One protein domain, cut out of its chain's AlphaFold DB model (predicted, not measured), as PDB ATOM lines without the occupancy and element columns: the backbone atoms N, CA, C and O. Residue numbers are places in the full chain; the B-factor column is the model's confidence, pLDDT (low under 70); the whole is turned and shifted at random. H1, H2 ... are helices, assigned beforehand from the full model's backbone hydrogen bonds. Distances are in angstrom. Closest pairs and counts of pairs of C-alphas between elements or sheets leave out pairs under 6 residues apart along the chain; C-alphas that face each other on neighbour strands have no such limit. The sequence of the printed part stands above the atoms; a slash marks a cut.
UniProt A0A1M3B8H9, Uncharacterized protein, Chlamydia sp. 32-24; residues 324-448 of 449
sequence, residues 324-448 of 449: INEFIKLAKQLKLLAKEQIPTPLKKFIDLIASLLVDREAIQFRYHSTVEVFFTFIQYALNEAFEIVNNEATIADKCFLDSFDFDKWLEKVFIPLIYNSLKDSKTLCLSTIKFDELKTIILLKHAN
ATOM      1  N   ILE A 324     -40.842 -14.622 -33.766       79.06
ATOM      2  CA  ILE A 324     -42.108 -15.327 -33.494       79.06
ATOM      3  C   ILE A 324     -41.864 -16.712 -32.889       79.06
ATOM      4  O   ILE A 324     -42.493 -17.080 -31.896       79.06
ATOM      5  N   ASN A 325     -40.924 -17.471 -33.454       79.88
ATOM      6  CA  ASN A 325     -40.633 -18.828 -33.000       79.88
ATOM      7  C   ASN A 325     -40.090 -18.848 -31.565       79.88
ATOM      8  O   ASN A 325     -40.440 -19.727 -30.776       79.88
ATOM      9  N   GLU A 326     -39.262 -17.869 -31.208       81.56
ATOM     10  CA  GLU A 326     -38.708 -17.695 -29.870       81.56
ATOM     11  C   GLU A 326     -39.800 -17.352 -28.858       81.56
ATOM     12  O   GLU A 326     -39.834 -17.957 -27.786       81.56
ATOM     13  N   PHE A 327     -40.724 -16.449 -29.202       84.00
ATOM     14  CA  PHE A 327     -41.858 -16.123 -28.337       84.00
ATOM     15  C   PHE A 327     -42.767 -17.330 -28.096       84.00
ATOM     16  O   PHE A 327     -43.112 -17.614 -26.950       84.00
ATOM     17  N   ILE A 328     -43.091 -18.098 -29.143       82.62
ATOM     18  CA  ILE A 328     -43.909 -19.315 -29.023       82.62
ATOM     19  C   ILE A 328     -43.197 -20.360 -28.155       82.62
ATOM     20  O   ILE A 328     -43.809 -20.956 -27.265       82.62
ATOM     21  N   LYS A 329     -41.893 -20.585 -28.378       84.69
ATOM     22  CA  LYS A 329     -41.085 -21.519 -27.577       84.69
ATOM     23  C   LYS A 329     -41.086 -21.117 -26.100       84.69
ATOM     24  O   LYS A 329     -41.328 -21.964 -25.239       84.69
ATOM     25  N   LEU A 330     -40.857 -19.837 -25.821       86.12
ATOM     26  CA  LEU A 330     -40.847 -19.284 -24.472       86.12
ATOM     27  C   LEU A 330     -42.218 -19.424 -23.797       86.12
ATOM     28  O   LEU A 330     -42.309 -19.929 -22.680       86.12
ATOM     29  N   ALA A 331     -43.296 -19.064 -24.488       87.44
ATOM     30  CA  ALA A 331     -44.647 -19.189 -23.960       87.44
ATOM     31  C   ALA A 331     -45.028 -20.639 -23.632       87.44
ATOM     32  O   ALA A 331     -45.623 -20.897 -22.586       87.44
ATOM     33  N   LYS A 332     -44.634 -21.607 -24.470       86.88
ATOM     34  CA  LYS A 332     -44.834 -23.039 -24.184       86.88
ATOM     35  C   LYS A 332     -44.126 -23.468 -22.900       86.88
ATOM     36  O   LYS A 332     -44.718 -24.175 -22.088       86.88
ATOM     37  N   GLN A 333     -42.890 -23.016 -22.688       88.06
ATOM     38  CA  GLN A 333     -42.149 -23.287 -21.453       88.06
ATOM     39  C   GLN A 333     -42.814 -22.642 -20.229       88.06
ATOM     40  O   GLN A 333     -42.934 -23.289 -19.191       88.06
ATOM     41  N   LEU A 334     -43.307 -21.408 -20.357       88.56
ATOM     42  CA  LEU A 334     -44.029 -20.722 -19.284       88.56
ATOM     43  C   LEU A 334     -45.345 -21.429 -18.934       88.56
ATOM     44  O   LEU A 334     -45.621 -21.630 -17.757       88.56
ATOM     45  N   LYS A 335     -46.115 -21.906 -19.920       87.50
ATOM     46  CA  LYS A 335     -47.332 -22.696 -19.649       87.50
ATOM     47  C   LYS A 335     -47.045 -24.009 -18.929       87.50
ATOM     48  O   LYS A 335     -47.852 -24.448 -18.112       87.50
ATOM     49  N   LEU A 336     -45.920 -24.662 -19.226       88.44
ATOM     50  CA  LEU A 336     -45.491 -25.846 -18.476       88.44
ATOM     51  C   LEU A 336     -45.154 -25.476 -17.030       88.44
ATOM     52  O   LEU A 336     -45.664 -26.113 -16.113       88.44
ATOM     53  N   LEU A 337     -44.400 -24.393 -16.829       87.44
ATOM     54  CA  LEU A 337     -44.072 -23.885 -15.499       87.44
ATOM     55  C   LEU A 337     -45.332 -23.526 -14.693       87.44
ATOM     56  O   LEU A 337     -45.427 -23.884 -13.522       87.44
ATOM     57  N   ALA A 338     -46.319 -22.870 -15.308       87.06
ATOM     58  CA  ALA A 338     -47.576 -22.488 -14.663       87.06
ATOM     59  C   ALA A 338     -48.381 -23.698 -14.159       87.06
ATOM     60  O   ALA A 338     -49.019 -23.624 -13.108       87.06
ATOM     61  N   LYS A 339     -48.322 -24.843 -14.857       87.00
ATOM     62  CA  LYS A 339     -48.957 -26.094 -14.402       87.00
ATOM     63  C   LYS A 339     -48.344 -26.631 -13.106       87.00
ATOM     64  O   LYS A 339     -49.043 -27.310 -12.361       87.00
ATOM     65  N   GLU A 340     -47.076 -26.324 -12.847       85.25
ATOM     66  CA  GLU A 340     -46.320 -26.781 -11.676       85.25
ATOM     67  C   GLU A 340     -46.421 -25.813 -10.480       85.25
ATOM     68  O   GLU A 340     -46.063 -26.183  -9.361       85.25
ATOM     69  N   GLN A 341     -46.919 -24.584 -10.681       81.56
ATOM     70  CA  GLN A 341     -47.027 -23.580  -9.617       81.56
ATOM     71  C   GLN A 341     -48.301 -23.729  -8.780       81.56
ATOM     72  O   GLN A 341     -49.409 -23.862  -9.299       81.56
ATOM     73  N   ILE A 342     -48.125 -23.651  -7.459       61.25
ATOM     74  CA  ILE A 342     -49.186 -23.869  -6.468       61.25
ATOM     75  C   ILE A 342     -49.802 -22.561  -5.939       61.25
ATOM     76  O   ILE A 342     -51.004 -22.569  -5.672       61.25
ATOM     77  N   PRO A 343     -49.104 -21.409  -5.845       76.38
ATOM     78  CA  PRO A 343     -49.822 -20.160  -5.627       76.38
ATOM     79  C   PRO A 343     -50.610 -19.788  -6.889       76.38
ATOM     80  O   PRO A 343     -50.024 -19.540  -7.946       76.38
ATOM     81  N   THR A 344     -51.939 -19.714  -6.777       79.00
ATOM     82  CA  THR A 344     -52.833 -19.287  -7.867       79.00
ATOM     83  C   THR A 344     -52.438 -17.932  -8.476       79.00
ATOM     84  O   THR A 344     -52.461 -17.845  -9.705       79.00
ATOM     85  N   PRO A 345     -51.994 -16.915  -7.703       82.62
ATOM     86  CA  PRO A 345     -51.531 -15.645  -8.272       82.62
ATOM     87  C   PRO A 345     -50.312 -15.798  -9.181       82.62
ATOM     88  O   PRO A 345     -50.313 -15.287 -10.295       82.62
ATOM     89  N   LEU A 346     -49.297 -16.555  -8.743       83.31
ATOM     90  CA  LEU A 346     -48.086 -16.788  -9.535       83.31
ATOM     91  C   LEU A 346     -48.396 -17.602 -10.794       83.31
ATOM     92  O   LEU A 346     -47.890 -17.298 -11.870       83.31
ATOM     93  N   LYS A 347     -49.264 -18.611 -10.678       88.06
ATOM     94  CA  LYS A 347     -49.751 -19.368 -11.832       88.06
ATOM     95  C   LYS A 347     -50.446 -18.456 -12.848       88.06
ATOM     96  O   LYS A 347     -50.076 -18.475 -14.017       88.06
ATOM     97  N   LYS A 348     -51.399 -17.635 -12.394       85.75
ATOM     98  CA  LYS A 348     -52.139 -16.683 -13.236       85.75
ATOM     99  C   LYS A 348     -51.199 -15.686 -13.914       85.75
ATOM    100  O   LYS A 348     -51.333 -15.446 -15.107       85.75
ATOM    101  N   PHE A 349     -50.226 -15.169 -13.171       86.94
ATOM    102  CA  PHE A 349     -49.190 -14.282 -13.686       86.94
ATOM    103  C   PHE A 349     -48.378 -14.933 -14.817       86.94
ATOM    104  O   PHE A 349     -48.268 -14.369 -15.903       86.94
ATOM    105  N   ILE A 350     -47.881 -16.157 -14.614       88.25
ATOM    106  CA  ILE A 350     -47.103 -16.885 -15.631       88.25
ATOM    107  C   ILE A 350     -47.958 -17.230 -16.861       88.25
ATOM    108  O   ILE A 350     -47.495 -17.062 -17.992       88.25
ATOM    109  N   ASP A 351     -49.199 -17.686 -16.660       87.69
ATOM    110  CA  ASP A 351     -50.136 -17.992 -17.749       87.69
ATOM    111  C   ASP A 351     -50.462 -16.745 -18.590       87.69
ATOM    112  O   ASP A 351     -50.595 -16.835 -19.817       87.69
ATOM    113  N   LEU A 352     -50.546 -15.575 -17.950       87.75
ATOM    114  CA  LEU A 352     -50.802 -14.304 -18.617       87.75
ATOM    115  C   LEU A 352     -49.595 -13.833 -19.432       87.75
ATOM    116  O   LEU A 352     -49.771 -13.510 -20.606       87.75
ATOM    117  N   ILE A 353     -48.371 -13.912 -18.891       87.81
ATOM    118  CA  ILE A 353     -47.153 -13.652 -19.680       87.81
ATOM    119  C   ILE A 353     -47.128 -14.564 -20.908       87.81
ATOM    120  O   ILE A 353     -46.930 -14.095 -22.025       87.81
ATOM    121  N   ALA A 354     -47.354 -15.870 -20.729       87.75
ATOM    122  CA  ALA A 354     -47.346 -16.813 -21.842       87.75
ATOM    123  C   ALA A 354     -48.379 -16.444 -22.919       87.75
ATOM    124  O   ALA A 354     -48.101 -16.577 -24.108       87.75
ATOM    125  N   SER A 355     -49.554 -15.965 -22.508       84.19
ATOM    126  CA  SER A 355     -50.614 -15.539 -23.424       84.19
ATOM    127  C   SER A 355     -50.247 -14.251 -24.166       84.19
ATOM    128  O   SER A 355     -50.419 -14.201 -25.377       84.19
ATOM    129  N   LEU A 356     -49.649 -13.265 -23.490       84.81
ATOM    130  CA  LEU A 356     -49.180 -12.011 -24.098       84.81
ATOM    131  C   LEU A 356     -48.017 -12.231 -25.076       84.81
ATOM    132  O   LEU A 356     -47.980 -11.632 -26.148       84.81
ATOM    133  N   LEU A 357     -47.079 -13.124 -24.744       84.31
ATOM    134  CA  LEU A 357     -45.972 -13.498 -25.635       84.31
ATOM    135  C   LEU A 357     -46.446 -14.220 -26.885       84.31
ATOM    136  O   LEU A 357     -45.881 -14.054 -27.961       84.31
ATOM    137  N   VAL A 358     -47.483 -15.030 -26.736       80.44
ATOM    138  CA  VAL A 358     -48.138 -15.639 -27.872       80.44
ATOM    139  C   VAL A 358     -48.892 -14.584 -28.670       80.44
ATOM    140  O   VAL A 358     -48.798 -14.599 -29.886       80.44
ATOM    141  N   ASP A 359     -49.639 -13.686 -28.041       75.75
ATOM    142  CA  ASP A 359     -50.480 -12.749 -28.779       75.75
ATOM    143  C   ASP A 359     -49.679 -11.644 -29.486       75.75
ATOM    144  O   ASP A 359     -50.039 -11.222 -30.584       75.75
ATOM    145  N   ARG A 360     -48.508 -11.280 -28.948       75.00
ATOM    146  CA  ARG A 360     -47.436 -10.534 -29.633       75.00
ATOM    147  C   ARG A 360     -47.928  -9.404 -30.542       75.00
ATOM    148  O   ARG A 360     -47.605  -9.388 -31.726       75.00
ATOM    149  N   GLU A 361     -48.699  -8.456 -30.010       65.62
ATOM    150  CA  GLU A 361     -49.106  -7.258 -30.756       65.62
ATOM    151  C   GLU A 361     -47.871  -6.427 -31.169       65.62
ATOM    152  O   GLU A 361     -47.320  -5.609 -30.429       65.62
ATOM    153  N   ALA A 362     -47.372  -6.700 -32.372       54.44
ATOM    154  CA  ALA A 362     -46.011  -6.407 -32.807       54.44
ATOM    155  C   ALA A 362     -45.799  -4.971 -33.329       54.44
ATOM    156  O   ALA A 362     -44.911  -4.747 -34.157       54.44
ATOM    157  N   ILE A 363     -46.561  -3.974 -32.856       56.69
ATOM    158  CA  ILE A 363     -46.428  -2.576 -33.325       56.69
ATOM    159  C   ILE A 363     -44.975  -2.076 -33.168       56.69
ATOM    160  O   ILE A 363     -44.467  -1.337 -34.014       56.69
ATOM    161  N   GLN A 364     -44.256  -2.532 -32.136       55.31
ATOM    162  CA  GLN A 364     -42.899  -2.067 -31.818       55.31
ATOM    163  C   GLN A 364     -41.811  -2.487 -32.829       55.31
ATOM    164  O   GLN A 364     -40.814  -1.771 -32.971       55.31
ATOM    165  N   PHE A 365     -41.999  -3.570 -33.601       57.16
ATOM    166  CA  PHE A 365     -41.013  -4.033 -34.602       57.16
ATOM    167  C   PHE A 365     -40.791  -3.023 -35.745       57.16
ATOM    168  O   PHE A 365     -39.776  -3.034 -36.453       57.16
ATOM    169  N   ARG A 366     -41.703  -2.057 -35.877       57.03
ATOM    170  CA  ARG A 366     -41.623  -0.953 -36.836       57.03
ATOM    171  C   ARG A 366     -40.570   0.089 -36.492       57.03
ATOM    172  O   ARG A 366     -40.021   0.699 -37.407       57.03
ATOM    173  N   TYR A 367     -40.219   0.265 -35.222       59.69
ATOM    174  CA  TYR A 367     -39.478   1.457 -34.789       59.69
ATOM    175  C   TYR A 367     -38.097   1.169 -34.193       59.69
ATOM    176  O   TYR A 367     -37.245   2.052 -34.217       59.69
ATOM    177  N   HIS A 368     -37.835  -0.064 -33.757       61.50
ATOM    178  CA  HIS A 368     -36.597  -0.419 -33.054       61.50
ATOM    179  C   HIS A 368     -35.810  -1.529 -33.764       61.50
ATOM    180  O   HIS A 368     -36.286  -2.142 -34.727       61.50
ATOM    181  N   SER A 369     -34.573  -1.760 -33.313       65.56
ATOM    182  CA  SER A 369     -33.753  -2.888 -33.779       65.56
ATOM    183  C   SER A 369     -34.352  -4.225 -33.323       65.56
ATOM    184  O   SER A 369     -34.973  -4.293 -32.268       65.56
ATOM    185  N   THR A 370     -34.156  -5.303 -34.086       70.19
ATOM    186  CA  THR A 370     -34.768  -6.624 -33.819       70.19
ATOM    187  C   THR A 370     -34.528  -7.120 -32.386       70.19
ATOM    188  O   THR A 370     -35.469  -7.510 -31.695       70.19
ATOM    189  N   VAL A 371     -33.290  -6.991 -31.899       72.50
ATOM    190  CA  VAL A 371     -32.887  -7.365 -30.533       72.50
ATOM    191  C   VAL A 371     -33.555  -6.485 -29.472       72.50
ATOM    192  O   VAL A 371     -34.032  -6.990 -28.457       72.50
ATOM    193  N   GLU A 372     -33.612  -5.172 -29.691       72.50
ATOM    194  CA  GLU A 372     -34.234  -4.231 -28.753       72.50
ATOM    195  C   GLU A 372     -35.741  -4.474 -28.629       72.50
ATOM    196  O   GLU A 372     -36.274  -4.449 -27.517       72.50
ATOM    197  N   VAL A 373     -36.419  -4.770 -29.741       73.44
ATOM    198  CA  VAL A 373     -37.856  -5.069 -29.732       73.44
ATOM    199  C   VAL A 373     -38.135  -6.344 -28.951       73.44
ATOM    200  O   VAL A 373     -39.078  -6.369 -28.166       73.44
ATOM    201  N   PHE A 374     -37.305  -7.382 -29.115       78.25
ATOM    202  CA  PHE A 374     -37.494  -8.643 -28.404       78.25
ATOM    203  C   PHE A 374     -37.576  -8.426 -26.888       78.25
ATOM    204  O   PHE A 374     -38.565  -8.798 -26.262       78.25
ATOM    205  N   PHE A 375     -36.584  -7.756 -26.294       79.19
ATOM    206  CA  PHE A 375     -36.582  -7.525 -24.845       79.19
ATOM    207  C   PHE A 375     -37.604  -6.492 -24.392       79.19
ATOM    208  O   PHE A 375     -38.165  -6.644 -23.309       79.19
ATOM    209  N   THR A 376     -37.868  -5.469 -25.205       77.50
ATOM    210  CA  THR A 376     -38.901  -4.475 -24.882       77.50
ATOM    211  C   THR A 376     -40.280  -5.134 -24.833       77.50
ATOM    212  O   THR A 376     -41.054  -4.857 -23.920       77.50
ATOM    213  N   PHE A 377     -40.559  -6.086 -25.727       80.50
ATOM    214  CA  PHE A 377     -41.814  -6.829 -25.711       80.50
ATOM    215  C   PHE A 377     -41.914  -7.807 -24.530       80.50
ATOM    216  O   PHE A 377     -42.957  -7.893 -23.890       80.50
ATOM    217  N   ILE A 378     -40.822  -8.501 -24.181       83.69
ATOM    218  CA  ILE A 378     -40.767  -9.340 -22.968       83.69
ATOM    219  C   ILE A 378     -41.103  -8.511 -21.721       83.69
ATOM    220  O   ILE A 378     -41.849  -8.965 -20.859       83.69
ATOM    221  N   GLN A 379     -40.566  -7.296 -21.630       80.38
ATOM    222  CA  GLN A 379     -40.821  -6.389 -20.510       80.38
ATOM    223  C   GLN A 379     -42.255  -5.888 -20.485       80.38
ATOM    224  O   GLN A 379     -42.879  -5.910 -19.430       80.38
ATOM    225  N   TYR A 380     -42.789  -5.488 -21.639       82.50
ATOM    226  CA  TYR A 380     -44.201  -5.152 -21.766       82.50
ATOM    227  C   TYR A 380     -45.084  -6.294 -21.246       82.50
ATOM    228  O   TYR A 380     -45.926  -6.067 -20.386       82.50
ATOM    229  N   ALA A 381     -44.823  -7.534 -21.677       85.25
ATOM    230  CA  ALA A 381     -45.595  -8.694 -21.244       85.25
ATOM    231  C   ALA A 381     -45.492  -8.961 -19.731       85.25
ATOM    232  O   ALA A 381     -46.478  -9.355 -19.114       85.25
ATOM    233  N   LEU A 382     -44.317  -8.747 -19.126       84.94
ATOM    234  CA  LEU A 382     -44.138  -8.838 -17.673       84.94
ATOM    235  C   LEU A 382     -44.960  -7.778 -16.931       84.94
ATOM    236  O   LEU A 382     -45.660  -8.113 -15.976       84.94
ATOM    237  N   ASN A 383     -44.874  -6.524 -17.371       81.81
ATOM    238  CA  ASN A 383     -45.509  -5.392 -16.702       81.81
ATOM    239  C   ASN A 383     -47.034  -5.465 -16.815       81.81
ATOM    240  O   ASN A 383     -47.725  -5.393 -15.803       81.81
ATOM    241  N   GLU A 384     -47.550  -5.704 -18.019       84.00
ATOM    242  CA  GLU A 384     -48.984  -5.861 -18.271       84.00
ATOM    243  C   GLU A 384     -49.559  -7.016 -17.438       84.00
ATOM    244  O   GLU A 384     -50.591  -6.884 -16.777       84.00
ATOM    245  N   ALA A 385     -48.849  -8.151 -17.384       85.62
ATOM    246  CA  ALA A 385     -49.276  -9.279 -16.567       85.62
ATOM    247  C   ALA A 385     -49.303  -8.945 -15.070       85.62
ATOM    248  O   ALA A 385     -50.190  -9.412 -14.349       85.62
ATOM    249  N   PHE A 386     -48.348  -8.145 -14.596       83.50
ATOM    250  CA  PHE A 386     -48.284  -7.721 -13.202       83.50
ATOM    251  C   PHE A 386     -49.450  -6.790 -12.856       83.50
ATOM    252  O   PHE A 386     -50.144  -7.025 -11.866       83.50
ATOM    253  N   GLU A 387     -49.715  -5.786 -13.696       84.38
ATOM    254  CA  GLU A 387     -50.822  -4.845 -13.511       84.38
ATOM    255  C   GLU A 387     -52.178  -5.555 -13.484       84.38
ATOM    256  O   GLU A 387     -52.961  -5.358 -12.552       84.38
ATOM    257  N   ILE A 388     -52.444  -6.435 -14.454       83.56
ATOM    258  CA  ILE A 388     -53.704  -7.187 -14.535       83.56
ATOM    259  C   ILE A 388     -53.885  -8.080 -13.305       83.56
ATOM    260  O   ILE A 388     -54.948  -8.078 -12.680       83.56
ATOM    261  N   VAL A 389     -52.849  -8.831 -12.912       83.75
ATOM    262  CA  VAL A 389     -52.934  -9.703 -11.733       83.75
ATOM    263  C   VAL A 389     -53.160  -8.887 -10.464       83.75
ATOM    264  O   VAL A 389     -53.990  -9.289  -9.655       83.75
ATOM    265  N   ASN A 390     -52.493  -7.743 -10.298       80.94
ATOM    266  CA  ASN A 390     -52.658  -6.883  -9.127       80.94
ATOM    267  C   ASN A 390     -54.050  -6.217  -9.064       80.94
ATOM    268  O   ASN A 390     -54.661  -6.129  -7.994       80.94
ATOM    269  N   ASN A 391     -54.585  -5.793 -10.212       83.50
ATOM    270  CA  ASN A 391     -55.920  -5.199 -10.316       83.50
ATOM    271  C   ASN A 391     -57.033  -6.215 -10.018       83.50
ATOM    272  O   ASN A 391     -58.031  -5.872  -9.385       83.50
ATOM    273  N   GLU A 392     -56.845  -7.472 -10.422       84.12
ATOM    274  CA  GLU A 392     -57.808  -8.557 -10.208       84.12
ATOM    275  C   GLU A 392     -57.550  -9.374  -8.927       84.12
ATOM    276  O   GLU A 392     -58.280 -10.327  -8.643       84.12
ATOM    277  N   ALA A 393     -56.511  -9.036  -8.156       80.50
ATOM    278  CA  ALA A 393     -56.103  -9.763  -6.959       80.50
ATOM    279  C   ALA A 393     -57.111  -9.597  -5.812       80.50
ATOM    280  O   ALA A 393     -57.492  -8.484  -5.431       80.50
ATOM    281  N   THR A 394     -57.483 -10.714  -5.184       82.94
ATOM    282  CA  THR A 394     -58.185 -10.694  -3.896       82.94
ATOM    283  C   THR A 394     -57.260 -10.188  -2.781       82.94
ATOM    284  O   THR A 394     -56.046 -10.095  -2.946       82.94
ATOM    285  N   ILE A 395     -57.809  -9.895  -1.597       77.56
ATOM    286  CA  ILE A 395     -57.000  -9.479  -0.432       77.56
ATOM    287  C   ILE A 395     -55.926 -10.530  -0.093       77.56
ATOM    288  O   ILE A 395     -54.795 -10.173   0.224       77.56
ATOM    289  N   ALA A 396     -56.259 -11.821  -0.193       73.94
ATOM    290  CA  ALA A 396     -55.312 -12.907   0.056       73.94
ATOM    291  C   ALA A 396     -54.203 -12.967  -1.009       73.94
ATOM    292  O   ALA A 396     -53.045 -13.211  -0.669       73.94
ATOM    293  N   ASP A 397     -54.542 -12.691  -2.269       80.12
ATOM    294  CA  ASP A 397     -53.574 -12.636  -3.366       80.12
ATOM    295  C   ASP A 397     -52.613 -11.454  -3.197       80.12
ATOM    296  O   ASP A 397     -51.413 -11.620  -3.394       80.12
ATOM    297  N   LYS A 398     -53.110 -10.291  -2.753       78.56
ATOM    298  CA  LYS A 398     -52.278  -9.109  -2.470       78.56
ATOM    299  C   LYS A 398     -51.269  -9.371  -1.355       78.56
ATOM    300  O   LYS A 398     -50.090  -9.118  -1.550       78.56
ATOM    301  N   CYS A 399     -51.681 -10.003  -0.252       77.06
ATOM    302  CA  CYS A 399     -50.750 -10.407   0.810       77.06
ATOM    303  C   CYS A 399     -49.640 -11.351   0.308       77.06
ATOM    304  O   CYS A 399     -48.500 -11.285   0.775       77.06
ATOM    305  N   PHE A 400     -49.962 -12.252  -0.627       81.19
ATOM    306  CA  PHE A 400     -48.951 -13.089  -1.270       81.19
ATOM    307  C   PHE A 400     -48.027 -12.254  -2.159       81.19
ATOM    308  O   PHE A 400     -46.817 -12.362  -2.014       81.19
ATOM    309  N   LEU A 401     -48.574 -11.413  -3.042       78.19
ATOM    310  CA  LEU A 401     -47.790 -10.574  -3.954       78.19
ATOM    311  C   LEU A 401     -46.844  -9.630  -3.192       78.19
ATOM    312  O   LEU A 401     -45.677  -9.539  -3.555       78.19
ATOM    313  N   ASP A 402     -47.299  -9.034  -2.087       79.06
ATOM    314  CA  ASP A 402     -46.505  -8.146  -1.225       79.06
ATOM    315  C   ASP A 402     -45.359  -8.874  -0.496       79.06
ATOM    316  O   ASP A 402     -44.364  -8.261  -0.110       79.06
ATOM    317  N   SER A 403     -45.494 -10.187  -0.272       79.62
ATOM    318  CA  SER A 403     -44.473 -11.021   0.382       79.62
ATOM    319  C   SER A 403     -43.636 -11.843  -0.602       79.62
ATOM    320  O   SER A 403     -42.657 -12.482  -0.203       79.62
ATOM    321  N   PHE A 404     -44.004 -11.836  -1.882       81.44
ATOM    322  CA  PHE A 404     -43.318 -12.563  -2.931       81.44
ATOM    323  C   PHE A 404     -42.118 -11.760  -3.433       81.44
ATOM    324  O   PHE A 404     -42.246 -10.662  -3.965       81.44
ATOM    325  N   ASP A 405     -40.931 -12.344  -3.294       84.44
ATOM    326  CA  ASP A 405     -39.685 -11.769  -3.796       84.44
ATOM    327  C   ASP A 405     -39.606 -11.944  -5.322       84.44
ATOM    328  O   ASP A 405     -39.072 -12.931  -5.847       84.44
ATOM    329  N   PHE A 406     -40.231 -11.000  -6.024       79.56
ATOM    330  CA  PHE A 406     -40.394 -11.026  -7.470       79.56
ATOM    331  C   PHE A 406     -39.051 -10.930  -8.201       79.56
ATOM    332  O   PHE A 406     -38.806 -11.705  -9.126       79.56
ATOM    333  N   ASP A 407     -38.138 -10.082  -7.721       80.50
ATOM    334  CA  ASP A 407     -36.781  -9.955  -8.264       80.50
ATOM    335  C   ASP A 407     -36.026 -11.284  -8.179       80.50
ATOM    336  O   ASP A 407     -35.418 -11.742  -9.150       80.50
ATOM    337  N   LYS A 408     -36.124 -11.984  -7.045       85.00
ATOM    338  CA  LYS A 408     -35.507 -13.304  -6.886       85.00
ATOM    339  C   LYS A 408     -36.136 -14.363  -7.782       85.00
ATOM    340  O   LYS A 408     -35.418 -15.254  -8.241       85.00
ATOM    341  N   TRP A 409     -37.445 -14.312  -8.030       86.00
ATOM    342  CA  TRP A 409     -38.084 -15.212  -8.992       86.00
ATOM    343  C   TRP A 409     -37.635 -14.912 -10.426       86.00
ATOM    344  O   TRP A 409     -37.260 -15.842 -11.148       86.00
ATOM    345  N   LEU A 410     -37.577 -13.633 -10.813       83.38
ATOM    346  CA  LEU A 410     -37.049 -13.211 -12.109       83.38
ATOM    347  C   LEU A 410     -35.619 -13.727 -12.302       83.38
ATOM    348  O   LEU A 410     -35.325 -14.372 -13.309       83.38
ATOM    349  N   GLU A 411     -34.749 -13.523 -11.313       85.12
ATOM    350  CA  GLU A 411     -33.349 -13.948 -11.357       85.12
ATOM    351  C   GLU A 411     -33.160 -15.464 -11.414       85.12
ATOM    352  O   GLU A 411     -32.296 -15.950 -12.145       85.12
ATOM    353  N   LYS A 412     -33.922 -16.222 -10.619       86.75
ATOM    354  CA  LYS A 412     -33.687 -17.664 -10.447       86.75
ATOM    355  C   LYS A 412     -34.485 -18.542 -11.397       86.75
ATOM    356  O   LYS A 412     -34.107 -19.697 -11.582       86.75
ATOM    357  N   VAL A 413     -35.576 -18.031 -11.960       85.12
ATOM    358  CA  VAL A 413     -36.515 -18.826 -12.761       85.12
ATOM    359  C   VAL A 413     -36.676 -18.231 -14.152       85.12
ATOM    360  O   VAL A 413     -36.332 -18.885 -15.135       85.12
ATOM    361  N   PHE A 414     -37.148 -16.989 -14.251       84.81
ATOM    362  CA  PHE A 414     -37.554 -16.409 -15.532       84.81
ATOM    363  C   PHE A 414     -36.371 -16.107 -16.464       84.81
ATOM    364  O   PHE A 414     -36.364 -16.535 -17.619       84.81
ATOM    365  N   ILE A 415     -35.333 -15.430 -15.962       86.31
ATOM    366  CA  ILE A 415     -34.131 -15.080 -16.734       86.31
ATOM    367  C   ILE A 415     -33.404 -16.340 -17.246       86.31
ATOM    368  O   ILE A 415     -33.110 -16.399 -18.443       86.31
ATOM    369  N   PRO A 416     -33.154 -17.386 -16.424       86.56
ATOM    370  CA  PRO A 416     -32.619 -18.657 -16.914       86.56
ATOM    371  C   PRO A 416     -33.474 -19.313 -18.000       86.56
ATOM    372  O   PRO A 416     -32.929 -19.874 -18.951       86.56
ATOM    373  N   LEU A 417     -34.801 -19.236 -17.887       84.44
ATOM    374  CA  LEU A 417     -35.726 -19.816 -18.858       84.44
ATOM    375  C   LEU A 417     -35.641 -19.089 -20.212       84.44
ATOM    376  O   LEU A 417     -35.496 -19.748 -21.245       84.44
ATOM    377  N   ILE A 418     -35.599 -17.752 -20.213       82.44
ATOM    378  CA  ILE A 418     -35.340 -16.955 -21.425       82.44
ATOM    379  C   ILE A 418     -33.975 -17.305 -22.014       82.44
ATOM    380  O   ILE A 418     -33.885 -17.637 -23.193       82.44
ATOM    381  N   TYR A 419     -32.918 -17.277 -21.202       82.69
ATOM    382  CA  TYR A 419     -31.558 -17.548 -21.666       82.69
ATOM    383  C   TYR A 419     -31.444 -18.919 -22.347       82.69
ATOM    384  O   TYR A 419     -30.905 -19.032 -23.447       82.69
ATOM    385  N   ASN A 420     -32.018 -19.959 -21.739       80.62
ATOM    386  CA  ASN A 420     -32.039 -21.303 -22.313       80.62
ATOM    387  C   ASN A 420     -32.893 -21.384 -23.586       80.62
ATOM    388  O   ASN A 420     -32.558 -22.128 -24.508       80.62
ATOM    389  N   SER A 421     -33.976 -20.608 -23.675       76.06
ATOM    390  CA  SER A 421     -34.766 -20.502 -24.904       76.06
ATOM    391  C   SER A 421     -33.980 -19.871 -26.056       76.06
ATOM    392  O   SER A 421     -34.097 -20.357 -27.187       76.06
ATOM    393  N   LEU A 422     -33.148 -18.866 -25.759       74.69
ATOM    394  CA  LEU A 422     -32.352 -18.103 -26.724       74.69
ATOM    395  C   LEU A 422     -31.031 -18.767 -27.131       74.69
ATOM    396  O   LEU A 422     -30.549 -18.519 -28.234       74.69
ATOM    397  N   LYS A 423     -30.445 -19.618 -26.281       72.75
ATOM    398  CA  LYS A 423     -29.116 -20.218 -26.504       72.75
ATOM    399  C   LYS A 423     -28.993 -20.973 -27.834       72.75
ATOM    400  O   LYS A 423     -27.935 -20.944 -28.458       72.75
ATOM    401  N   ASP A 424     -30.081 -21.599 -28.278       67.44
ATOM    402  CA  ASP A 424     -30.132 -22.351 -29.539       67.44
ATOM    403  C   ASP A 424     -30.707 -21.528 -30.708       67.44
ATOM    404  O   ASP A 424     -30.777 -22.015 -31.839       67.44
ATOM    405  N   SER A 425     -31.143 -20.288 -30.454       67.94
ATOM    406  CA  SER A 425     -31.704 -19.415 -31.484       67.94
ATOM    407  C   SER A 425     -30.585 -18.848 -32.357       67.94
ATOM    408  O   SER A 425     -29.734 -18.073 -31.918       67.94
ATOM    409  N   LYS A 426     -30.592 -19.215 -33.640       63.09
ATOM    410  CA  LYS A 426     -29.700 -18.624 -34.651       63.09
ATOM    411  C   LYS A 426     -30.201 -17.265 -35.153       63.09
ATOM    412  O   LYS A 426     -29.571 -16.664 -36.019       63.09
ATOM    413  N   THR A 427     -31.328 -16.793 -34.633       60.66
ATOM    414  CA  THR A 427     -32.044 -15.629 -35.133       60.66
ATOM    415  C   THR A 427     -31.309 -14.353 -34.716       60.66
ATOM    416  O   THR A 427     -31.263 -13.997 -33.539       60.66
ATOM    417  N   LEU A 428     -30.655 -13.737 -35.712       53.31
ATOM    418  CA  LEU A 428     -29.923 -12.458 -35.729       53.31
ATOM    419  C   LEU A 428     -29.503 -11.916 -34.348       53.31
ATOM    420  O   LEU A 428     -29.960 -10.866 -33.903       53.31
ATOM    421  N   CYS A 429     -28.562 -12.629 -33.724       57.28
ATOM    422  CA  CYS A 429     -27.770 -12.213 -32.559       57.28
ATOM    423  C   CYS A 429     -28.381 -12.410 -31.159       57.28
ATOM    424  O   CYS A 429     -27.679 -12.128 -30.187       57.28
ATOM    425  N   LEU A 430     -29.585 -12.975 -30.995       59.06
ATOM    426  CA  LEU A 430     -30.101 -13.277 -29.642       59.06
ATOM    427  C   LEU A 430     -29.235 -14.300 -28.882       59.06
ATOM    428  O   LEU A 430     -29.049 -14.175 -27.674       59.06
ATOM    429  N   SER A 431     -28.627 -15.260 -29.586       61.25
ATOM    430  CA  SER A 431     -27.693 -16.242 -29.004       61.25
ATOM    431  C   SER A 431     -26.336 -15.667 -28.586       61.25
ATOM    432  O   SER A 431     -25.561 -16.363 -27.933       61.25
ATOM    433  N   THR A 432     -26.026 -14.415 -28.943       67.38
ATOM    434  CA  THR A 432     -24.754 -13.763 -28.574       67.38
ATOM    435  C   THR A 432     -24.816 -13.009 -27.246       67.38
ATOM    436  O   THR A 432     -23.776 -12.599 -26.730       67.38
ATOM    437  N   ILE A 433     -26.015 -12.859 -26.677       72.44
ATOM    438  CA  ILE A 433     -26.253 -12.110 -25.442       72.44
ATOM    439  C   ILE A 433     -25.822 -12.945 -24.245       72.44
ATOM    440  O   ILE A 433     -26.259 -14.084 -24.067       72.44
ATOM    441  N   LYS A 434     -24.968 -12.372 -23.396       79.44
ATOM    442  CA  LYS A 434     -24.510 -13.051 -22.179       79.44
ATOM    443  C   LYS A 434     -25.600 -13.033 -21.109       79.44
ATOM    444  O   LYS A 434     -26.399 -12.105 -21.031       79.44
ATOM    445  N   PHE A 435     -25.587 -14.030 -20.228       78.31
ATOM    446  CA  PHE A 435     -26.546 -14.127 -19.121       78.31
ATOM    447  C   PHE A 435     -26.583 -12.855 -18.252       78.31
ATOM    448  O   PHE A 435     -27.661 -12.362 -17.931       78.31
ATOM    449  N   ASP A 436     -25.419 -12.280 -17.935       76.31
ATOM    450  CA  ASP A 436     -25.330 -11.063 -17.117       76.31
ATOM    451  C   ASP A 436     -25.879  -9.822 -17.839       76.31
ATOM    452  O   ASP A 436     -26.488  -8.953 -17.212       76.31
ATOM    453  N   GLU A 437     -25.728  -9.754 -19.164       76.31
ATOM    454  CA  GLU A 437     -26.311  -8.694 -19.995       76.31
ATOM    455  C   GLU A 437     -27.839  -8.825 -20.032       76.31
ATOM    456  O   GLU A 437     -28.545  -7.845 -19.801       76.31
ATOM    457  N   LEU A 438     -28.364 -10.043 -20.216       75.94
ATOM    458  CA  LEU A 438     -29.800 -10.332 -20.165       75.94
ATOM    459  C   LEU A 438     -30.410  -9.969 -18.805       75.94
ATOM    460  O   LEU A 438     -31.452  -9.312 -18.742       75.94
ATOM    461  N   LYS A 439     -29.745 -10.379 -17.720       77.44
ATOM    462  CA  LYS A 439     -30.143 -10.056 -16.349       77.44
ATOM    463  C   LYS A 439     -30.229  -8.544 -16.154       77.44
ATOM    464  O   LYS A 439     -31.224  -8.043 -15.642       77.44
ATOM    465  N   THR A 440     -29.215  -7.823 -16.624       77.69
ATOM    466  CA  THR A 440     -29.159  -6.361 -16.560       77.69
ATOM    467  C   THR A 440     -30.302  -5.717 -17.348       77.69
ATOM    468  O   THR A 440     -30.964  -4.824 -16.830       77.69
ATOM    469  N   ILE A 441     -30.590  -6.197 -18.563       74.62
ATOM    470  CA  ILE A 441     -31.666  -5.670 -19.416       74.62
ATOM    471  C   ILE A 441     -33.037  -5.838 -18.754       74.62
ATOM    472  O   ILE A 441     -33.806  -4.878 -18.716       74.62
ATOM    473  N   ILE A 442     -33.343  -7.035 -18.242       74.62
ATOM    474  CA  ILE A 442     -34.652  -7.346 -17.647       74.62
ATOM    475  C   ILE A 442     -34.841  -6.611 -16.314       74.62
ATOM    476  O   ILE A 442     -35.894  -6.014 -16.109       74.62
ATOM    477  N   LEU A 443     -33.824  -6.582 -15.444       73.00
ATOM    478  CA  LEU A 443     -33.945  -5.988 -14.108       73.00
ATOM    479  C   LEU A 443     -33.850  -4.451 -14.098       73.00
ATOM    480  O   LEU A 443     -34.630  -3.809 -13.398       73.00
ATOM    481  N   LEU A 444     -32.959  -3.823 -14.888       64.00
ATOM    482  CA  LEU A 444     -32.814  -2.350 -14.891       64.00
ATOM    483  C   LEU A 444     -34.070  -1.621 -15.373       64.00
ATOM    484  O   LEU A 444     -34.302  -0.480 -14.985       64.00
ATOM    485  N   LYS A 445     -34.856  -2.247 -16.250       54.88
ATOM    486  CA  LYS A 445     -36.069  -1.633 -16.802       54.88
ATOM    487  C   LYS A 445     -37.332  -1.944 -15.989       54.88
ATOM    488  O   LYS A 445     -38.304  -1.216 -16.148       54.88
ATOM    489  N   HIS A 446     -37.300  -2.940 -15.097       52.81
ATOM    490  CA  HIS A 446     -38.350  -3.165 -14.093       52.81
ATOM    491  C   HIS A 446     -38.283  -2.115 -12.965       52.81
ATOM    492  O   HIS A 446     -39.308  -1.643 -12.503       52.81
ATOM    493  N   ALA A 447     -37.079  -1.665 -12.591       46.69
ATOM    494  CA  ALA A 447     -36.855  -0.711 -11.495       46.69
ATOM    495  C   ALA A 447     -37.305   0.749 -11.757       46.69
ATOM    496  O   ALA A 447     -37.125   1.601 -10.890       46.69
ATOM    497  N   ASN A 448     -37.844   1.064 -12.942       38.75
ATOM    498  CA  ASN A 448     -38.339   2.408 -13.289       38.75
ATOM    499  C   ASN A 448     -39.852   2.591 -13.050       38.75
ATOM    500  O   ASN A 448     -40.407   3.582 -13.527       38.75
TER     501      ASN A 448
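AT A GLANCE: This is residues 324 to 448 of the 449 residues of an uncharacterized protein of Chlamydia sp. 32-24 (UniProt A0A1M3B8H9). Five helices make a closed ring of contacts, in the order H1, H2, H4, H7, H6; H1 and H2 form a lengthwise hairpin, and H7 crosses both H4 and H6. H5 sits at one end of the long axis, while small H3 and the H6 to H7 link lie toward the other. The printed part has 125 residues with seven named helices, H1 to H7 in chain order, and no named strand: all helix. It is compact, with a radius of gyration of the C-alphas of 14.4 A, yet elongated, spanning 44 by 29 by 28 A.

HOW THE PARTS SIT: H1, residues 324 to 340, and H2, residues 344 to 359, touch as a helical hairpin, opposite ways at a shallow tilt of 16 degrees; their closest C-alphas, of Ala 331 and Ala 354, are 4.2 A apart. H2 touches H4, residues 370 to 391, at 38 degrees, only just steep, with C-alphas 353 and 381 closest at 5.4 A. H3, residues 362 to 366, only just touches H4, with 3 pairs of C-alphas within 8 A, the closest 365 and 373 at 5.9 A. H5, residues 395 to 403, only just touches H2, through Pro 345 alone, 6.1 A from Asp 397 between C-alphas. H6, residues 406 to 423, touches H1 with residues 417 to 422 alone; C-alphas 330 and 421 are closest at 6.2 A. H7, residues 435 to 446, touches H6, C-alphas 415 and 439 closest at 6.4 A, and H4, C-alphas 379 and 442 closest at 6.9 A, both at a steep tilt of 48 degrees. Every O i to N i+4 pair is within hydrogen-bond range in H2, H4 and H5; the counts are 12 of 13 in H1, 12 of 14 in H6, 6 of 8 in H7 and 0 of 1 in H3, where 2 of 2 O i to N i+3 pairs are.

IN THESE COORDINATES: H1 begins at C-alpha 324 (-42.108, -15.327, -33.494) and is 25.0 A long; H2 is 22.0 A, H4 31.7 A and H6 24.0 A. H7 ends at C-alpha 446 (-38.350, -3.165, -14.093).

THE WHOLE: The printed part has no cut, and the H6 to H7 link is long. pLDDT is under 70 at residues 342, 361 to 369, 424 to 432 and 444 to 448.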